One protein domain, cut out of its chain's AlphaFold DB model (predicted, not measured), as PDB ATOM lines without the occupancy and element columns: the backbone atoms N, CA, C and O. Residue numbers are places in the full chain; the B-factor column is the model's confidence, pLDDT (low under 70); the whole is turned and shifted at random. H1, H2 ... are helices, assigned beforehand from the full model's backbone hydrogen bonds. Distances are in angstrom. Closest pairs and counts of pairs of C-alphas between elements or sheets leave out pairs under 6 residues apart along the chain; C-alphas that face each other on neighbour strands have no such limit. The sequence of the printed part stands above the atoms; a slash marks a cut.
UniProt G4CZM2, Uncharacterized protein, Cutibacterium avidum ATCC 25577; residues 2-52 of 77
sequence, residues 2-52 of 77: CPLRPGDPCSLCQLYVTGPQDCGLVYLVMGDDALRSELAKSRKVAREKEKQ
ATOM      1  N   CYS A   2      38.850  -8.051 -32.935       91.19
ATOM      2  CA  CYS A   2      39.968  -8.878 -32.463       91.19
ATOM      3  C   CYS A   2      39.674  -9.429 -31.053       91.19
ATOM      4  O   CYS A   2      39.424  -8.631 -30.151       91.19
ATOM      5  N   PRO A   3      39.740 -10.751 -30.798       91.44
ATOM      6  CA  PRO A   3      39.517 -11.285 -29.457       91.44
ATOM      7  C   PRO A   3      40.511 -10.716 -28.447       91.44
ATOM      8  O   PRO A   3      40.138 -10.402 -27.329       91.44
ATOM      9  N   LEU A   4      41.771 -10.521 -28.826       91.88
ATOM     10  CA  LEU A   4      42.799 -10.037 -27.900       91.88
ATOM     11  C   LEU A   4      42.661  -8.548 -27.566       91.88
ATOM     12  O   LEU A   4      43.086  -8.130 -26.494       91.88
ATOM     13  N   ARG A   5      42.037  -7.766 -28.453       89.19
ATOM     14  CA  ARG A   5      41.807  -6.325 -28.298       89.19
ATOM     15  C   ARG A   5      40.320  -6.012 -28.510       89.19
ATOM     16  O   ARG A   5      39.926  -5.657 -29.619       89.19
ATOM     17  N   PRO A   6      39.471  -6.212 -27.481       85.44
ATOM     18  CA  PRO A   6      38.047  -5.912 -27.575       85.44
ATOM     19  C   PRO A   6      37.823  -4.425 -27.865       85.44
ATOM     20  O   PRO A   6      38.431  -3.587 -27.214       85.44
ATOM     21  N   GLY A   7      36.938  -4.113 -28.811       86.81
ATOM     22  CA  GLY A   7      36.669  -2.737 -29.248       86.81
ATOM     23  C   GLY A   7      37.412  -2.352 -30.527       86.81
ATOM     24  O   GLY A   7      36.880  -1.567 -31.304       86.81
ATOM     25  N   ASP A   8      38.546  -2.997 -30.811       88.69
ATOM     26  CA  ASP A   8      39.301  -2.762 -32.039       88.69
ATOM     27  C   ASP A   8      39.005  -3.817 -33.122       88.69
ATOM     28  O   ASP A   8      38.933  -5.036 -32.858       88.69
ATOM     29  N   PRO A   9      38.873  -3.395 -34.395       91.19
ATOM     30  CA  PRO A   9      38.914  -4.323 -35.513       91.19
ATOM     31  C   PRO A   9      40.291  -4.998 -35.602       91.19
ATOM     32  O   PRO A   9      41.279  -4.581 -34.998       91.19
ATOM     33  N   CYS A  10      40.366  -6.096 -36.355       92.00
ATOM     34  CA  CYS A  10      41.661  -6.717 -36.607       92.00
ATOM     35  C   CYS A  10      42.517  -5.761 -37.448       92.00
ATOM     36  O   CYS A  10      42.073  -5.318 -38.502       92.00
ATOM     37  N   SER A  11      43.734  -5.467 -36.990       90.88
ATOM     38  CA  SER A  11      44.669  -4.577 -37.688       90.88
ATOM     39  C   SER A  11      45.621  -5.316 -38.636       90.88
ATOM     40  O   SER A  11      46.584  -4.713 -39.090       90.88
ATOM     41  N   LEU A  12      45.420  -6.626 -38.850       93.25
ATOM     42  CA  LEU A  12      46.265  -7.485 -39.698       93.25
ATOM     43  C   LEU A  12      47.773  -7.323 -39.415       93.25
ATOM     44  O   LEU A  12      48.600  -7.247 -40.315       93.25
ATOM     45  N   CYS A  13      48.145  -7.245 -38.134       89.62
ATOM     46  CA  CYS A  13      49.513  -6.921 -37.713       89.62
ATOM     47  C   CYS A  13      50.546  -8.037 -37.960       89.62
ATOM     48  O   CYS A  13      51.728  -7.837 -37.702       89.62
ATOM     49  N   GLN A  14      50.112  -9.222 -38.390       90.31
ATOM     50  CA  GLN A  14      50.973 -10.354 -38.727       90.31
ATOM     51  C   GLN A  14      50.891 -10.617 -40.235       90.31
ATOM     52  O   GLN A  14      49.813 -10.535 -40.823       90.31
ATOM     53  N   LEU A  15      52.029 -10.947 -40.854       93.19
ATOM     54  CA  LEU A  15      52.104 -11.303 -42.273       93.19
ATOM     55  C   LEU A  15      51.200 -12.503 -42.587       93.19
ATOM     56  O   LEU A  15      51.140 -13.454 -41.811       93.19
ATOM     57  N   TYR A  16      50.539 -12.447 -43.747       92.62
ATOM     58  CA  TYR A  16      49.620 -13.474 -44.264       92.62
ATOM     59  C   TYR A  16      48.351 -13.722 -43.441       92.62
ATOM     60  O   TYR A  16      47.611 -14.657 -43.737       92.62
ATOM     61  N   VAL A  17      48.064 -12.875 -42.454       94.94
ATOM     62  CA  VAL A  17      46.809 -12.924 -41.707       94.94
ATOM     63  C   VAL A  17      45.744 -12.098 -42.425       94.94
ATOM     64  O   VAL A  17      45.979 -10.962 -42.829       94.94
ATOM     65  N   THR A  18      44.557 -12.674 -42.551       95.12
ATOM     66  CA  THR A  18      43.325 -12.106 -43.111       95.12
ATOM     67  C   THR A  18      42.296 -11.786 -42.022       95.12
ATOM     68  O   THR A  18      41.359 -11.023 -42.259       95.12
ATOM     69  N   GLY A  19      42.475 -12.304 -40.803       93.56
ATOM     70  CA  GLY A  19      41.646 -11.991 -39.648       93.56
ATOM     71  C   GLY A  19      42.066 -12.692 -38.345       93.56
ATOM     72  O   GLY A  19      43.177 -13.186 -38.182       93.56
ATOM     73  N   PRO A  20      41.195 -12.697 -37.325       94.25
ATOM     74  CA  PRO A  20      41.490 -13.372 -36.063       94.25
ATOM     75  C   PRO A  20      41.597 -14.898 -36.178       94.25
ATOM     76  O   PRO A  20      42.303 -15.506 -35.380       94.25
ATOM     77  N   GLN A  21      40.887 -15.502 -37.134       92.56
ATOM     78  CA  GLN A  21      40.811 -16.952 -37.336       92.56
ATOM     79  C   GLN A  21      42.143 -17.592 -37.751       92.56
ATOM     80  O   GLN A  21      42.379 -18.762 -37.474       92.56
ATOM     81  N   ASP A  22      43.009 -16.818 -38.391       93.81
ATOM     82  CA  ASP A  22      44.310 -17.208 -38.933       93.81
ATOM     83  C   ASP A  22      45.478 -16.512 -38.211       93.81
ATOM     84  O   ASP A  22      46.640 -16.669 -38.577       93.81
ATOM     85  N   CYS A  23      45.194 -15.790 -37.122       94.50
ATOM     86  CA  CYS A  23      46.218 -15.210 -36.262       94.50
ATOM     87  C   CYS A  23      46.768 -16.250 -35.272       94.50
ATOM     88  O   CYS A  23      46.061 -16.715 -34.372       94.50
ATOM     89  N   GLY A  24      48.069 -16.544 -35.358       93.62
ATOM     90  CA  GLY A  24      48.725 -17.518 -34.478       93.62
ATOM     91  C   GLY A  24      48.667 -17.143 -32.991       93.62
ATOM     92  O   GLY A  24      48.524 -18.011 -32.135       93.62
ATOM     93  N   LEU A  25      48.697 -15.845 -32.665       94.00
ATOM     94  CA  LEU A  25      48.577 -15.397 -31.273       94.00
ATOM     95  C   LEU A  25      47.174 -15.662 -30.710       94.00
ATOM     96  O   LEU A  25      47.039 -16.064 -29.556       94.00
ATOM     97  N   VAL A  26      46.131 -15.464 -31.522       95.62
ATOM     98  CA  VAL A  26      44.754 -15.790 -31.130       95.62
ATOM     99  C   VAL A  26      44.631 -17.290 -30.884       95.62
ATOM    100  O   VAL A  26      44.075 -17.667 -29.859       95.62
ATOM    101  N   TYR A  27      45.188 -18.129 -31.764       95.88
ATOM    102  CA  TYR A  27      45.195 -19.584 -31.587       95.88
ATOM    103  C   TYR A  27      45.822 -20.006 -30.251       95.88
ATOM    104  O   TYR A  27      45.196 -20.738 -29.490       95.88
ATOM    105  N   LEU A  28      47.014 -19.493 -29.925       96.31
ATOM    106  CA  LEU A  28      47.717 -19.845 -28.686       96.31
ATOM    107  C   LEU A  28      46.951 -19.404 -27.436       96.31
ATOM    108  O   LEU A  28      46.768 -20.183 -26.507       96.31
ATOM    109  N   VAL A  29      46.485 -18.155 -27.410       96.75
ATOM    110  CA  VAL A  29      45.830 -17.599 -26.221       96.75
ATOM    111  C   VAL A  29      44.426 -18.162 -26.043       96.75
ATOM    112  O   VAL A  29      44.027 -18.438 -24.919       96.75
ATOM    113  N   MET A  30      43.659 -18.314 -27.126       95.56
ATOM    114  CA  MET A  30      42.277 -18.796 -27.055       95.56
ATOM    115  C   MET A  30      42.182 -20.324 -26.989       95.56
ATOM    116  O   MET A  30      41.162 -20.836 -26.525       95.56
ATOM    117  N   GLY A  31      43.217 -21.049 -27.415       96.19
ATOM    118  CA  GLY A  31      43.304 -22.505 -27.306       96.19
ATOM    119  C   GLY A  31      43.620 -23.009 -25.895       96.19
ATOM    120  O   GLY A  31      43.329 -24.160 -25.594       96.19
ATOM    121  N   ASP A  32      44.150 -22.155 -25.019       97.94
ATOM    122  CA  ASP A  32      44.553 -22.516 -23.658       97.94
ATOM    123  C   ASP A  32      43.641 -21.855 -22.604       97.94
ATOM    124  O   ASP A  32      43.415 -20.641 -22.598       97.94
ATOM    125  N   ASP A  33      43.083 -22.667 -21.702       97.75
ATOM    126  CA  ASP A  33      42.155 -22.217 -20.658       97.75
ATOM    127  C   ASP A  33      42.787 -21.263 -19.639       97.75
ATOM    128  O   ASP A  33      42.142 -20.298 -19.209       97.75
ATOM    129  N   ALA A  34      44.038 -21.511 -19.249       97.88
ATOM    130  CA  ALA A  34      44.740 -20.682 -18.282       97.88
ATOM    131  C   ALA A  34      45.028 -19.302 -18.885       97.88
ATOM    132  O   ALA A  34      44.716 -18.280 -18.270       97.88
ATOM    133  N   LEU A  35      45.523 -19.268 -20.125       97.44
ATOM    134  CA  LEU A  35      45.760 -18.028 -20.868       97.44
ATOM    135  C   LEU A  35      44.465 -17.244 -21.116       97.44
ATOM    136  O   LEU A  35      44.434 -16.029 -20.900       97.44
ATOM    137  N   ARG A  36      43.363 -17.910 -21.489       96.81
ATOM    138  CA  ARG A  36      42.050 -17.251 -21.602       96.81
ATOM    139  C   ARG A  36      41.575 -16.658 -20.282       96.81
ATOM    140  O   ARG A  36      41.016 -15.559 -20.278       96.81
ATOM    141  N   SER A  37      41.769 -17.374 -19.178       97.25
ATOM    142  CA  SER A  37      41.393 -16.905 -17.843       97.25
ATOM    143  C   SER A  37      42.192 -15.664 -17.448       97.25
ATOM    144  O   SER A  37      41.609 -14.666 -17.019       97.25
ATOM    145  N   GLU A  38      43.506 -15.667 -17.679       97.00
ATOM    146  CA  GLU A  38      44.356 -14.496 -17.442       97.00
ATOM    147  C   GLU A  38      43.973 -13.308 -18.329       97.00
ATOM    148  O   GLU A  38      43.860 -12.186 -17.837       97.00
ATOM    149  N   LEU A  39      43.655 -13.537 -19.607       95.62
ATOM    150  CA  LEU A  39      43.148 -12.484 -20.491       95.62
ATOM    151  C   LEU A  39      41.821 -11.894 -19.981       95.62
ATOM    152  O   LEU A  39      41.591 -10.687 -20.058       95.62
ATOM    153  N   ALA A  40      40.927 -12.721 -19.439       94.62
ATOM    154  CA  ALA A  40      39.691 -12.233 -18.839       94.62
ATOM    155  C   ALA A  40      39.955 -11.396 -17.574       94.62
ATOM    156  O   ALA A  40      39.281 -10.386 -17.363       94.62
ATOM    157  N   LYS A  41      40.935 -11.781 -16.747       95.56
ATOM    158  CA  LYS A  41      41.345 -11.015 -15.559       95.56
ATOM    159  C   LYS A  41      41.975  -9.679 -15.945       95.56
ATOM    160  O   LYS A  41      41.552  -8.647 -15.428       95.56
ATOM    161  N   SER A  42      42.913  -9.671 -16.891       92.81
ATOM    162  CA  SER A  42      43.591  -8.448 -17.336       92.81
ATOM    163  C   SER A  42      42.613  -7.425 -17.920       92.81
ATOM    164  O   SER A  42      42.714  -6.238 -17.619       92.81
ATOM    165  N   ARG A  43      41.588  -7.881 -18.654       91.50
ATOM    166  CA  ARG A  43      40.498  -7.017 -19.142       91.50
ATOM    167  C   ARG A  43      39.701  -6.355 -18.021       91.50
ATOM    168  O   ARG A  43      39.348  -5.186 -18.146       91.50
ATOM    169  N   LYS A  44      39.401  -7.080 -16.937       92.44
ATOM    170  CA  LYS A  44      38.693  -6.503 -15.780       92.44
ATOM    171  C   LYS A  44      39.515  -5.372 -15.166       92.44
ATOM    172  O   LYS A  44      38.988  -4.279 -14.991       92.44
ATOM    173  N   VAL A  45      40.811  -5.612 -14.961       92.75
ATOM    174  CA  VAL A  45      41.744  -4.614 -14.417       92.75
ATOM    175  C   VAL A  45      41.864  -3.394 -15.334       92.75
ATOM    176  O   VAL A  45      41.821  -2.265 -14.856       92.75
ATOM    177  N   ALA A  46      41.985  -3.587 -16.652       87.75
ATOM    178  CA  ALA A  46      42.057  -2.480 -17.608       87.75
ATOM    179  C   ALA A  46      40.803  -1.593 -17.551       87.75
ATOM    180  O   ALA A  46      40.912  -0.373 -17.485       87.75
ATOM    181  N   ARG A  47      39.616  -2.207 -17.472       87.31
ATOM    182  CA  ARG A  47      38.349  -1.477 -17.349       87.31
ATOM    183  C   ARG A  47      38.230  -0.709 -16.032       87.31
ATOM    184  O   ARG A  47      37.637   0.366 -16.000       87.31
ATOM    185  N   GLU A  48      38.742  -1.263 -14.939       90.12
ATOM    186  CA  GLU A  48      38.788  -0.569 -13.648       90.12
ATOM    187  C   GLU A  48      39.723   0.638 -13.696       90.12
ATOM    188  O   GLU A  48      39.337   1.710 -13.239       90.12
ATOM    189  N   LYS A  49      40.898   0.493 -14.320       83.94
ATOM    190  CA  LYS A  49      41.828   1.606 -14.540       83.94
ATOM    191  C   LYS A  49      41.195   2.713 -15.376       83.94
ATOM    192  O   LYS A  49      41.267   3.862 -14.973       83.94
ATOM    193  N   GLU A  50      40.517   2.368 -16.469       82.06
ATOM    194  CA  GLU A  50      39.852   3.338 -17.348       82.06
ATOM    195  C   GLU A  50      38.770   4.144 -16.613       82.06
ATOM    196  O   GLU A  50      38.668   5.358 -16.768       82.06
ATOM    197  N   LYS A  51      38.012   3.488 -15.722       79.06
ATOM    198  CA  LYS A  51      37.056   4.168 -14.834       79.06
ATOM    199  C   LYS A  51      37.729   5.098 -13.823       79.06
ATOM    200  O   LYS A  51      37.126   6.090 -13.433       79.06
ATOM    201  N   GLN A  52      38.926   4.753 -13.359       72.94
ATOM    202  CA  GLN A  52      39.688   5.547 -12.391       72.94
ATOM    203  C   GLN A  52      40.439   6.712 -13.051       72.94
ATOM    204  O   GLN A  52      40.721   7.700 -12.383       72.94
TER     205      GLN A  52
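What this domain is: This is residues 2 to 52 of the 77 residues of an uncharacterized protein of Cutibacterium avidum ATCC 25577 (UniProt G4CZM2). A looped stretch without named elements, residues 2 to 23, leads into the short helix H1, which makes a corner with the long helix H2 as an L; the last turns of H2, residues 44 to 52, stick out. The printed part has 51 residues with two named helices, H1 then H2, and no named strand: all helix. It is loose, with a radius of gyration of the C-alphas of 12.3 A, and flat, spanning 38 by 23 by 11 A.

Where its parts are: Start at C-alpha 2, (39.968, -8.878, -32.463). Find H1, residues 24 to 31, from C-alpha 24 at (48.725, -17.518, -34.478). H2, residues 33 to 52, runs 29.1 A to C-alpha 52 at (39.688, 5.547, -12.391).

How they stand to each other: H1 and H2 only just touch, only at the corner by their tight link, with 3 pairs of C-alphas within 8 A. Look at Val 29 and Leu 35, whose C-alphas are the closest, 5.4 A apart; H2 touches H1 with residues 35 to 36 alone. Their lines are about perpendicular, at 80 degrees. In H1 and H2 every O i to N i+4 pair is within hydrogen-bond range.

The domain as a whole: The C-alphas farthest apart, Tyr 16 and Gln 52, are 38.4 A apart. The printed part has no cut, and no printed residue is under 70 in pLDDT.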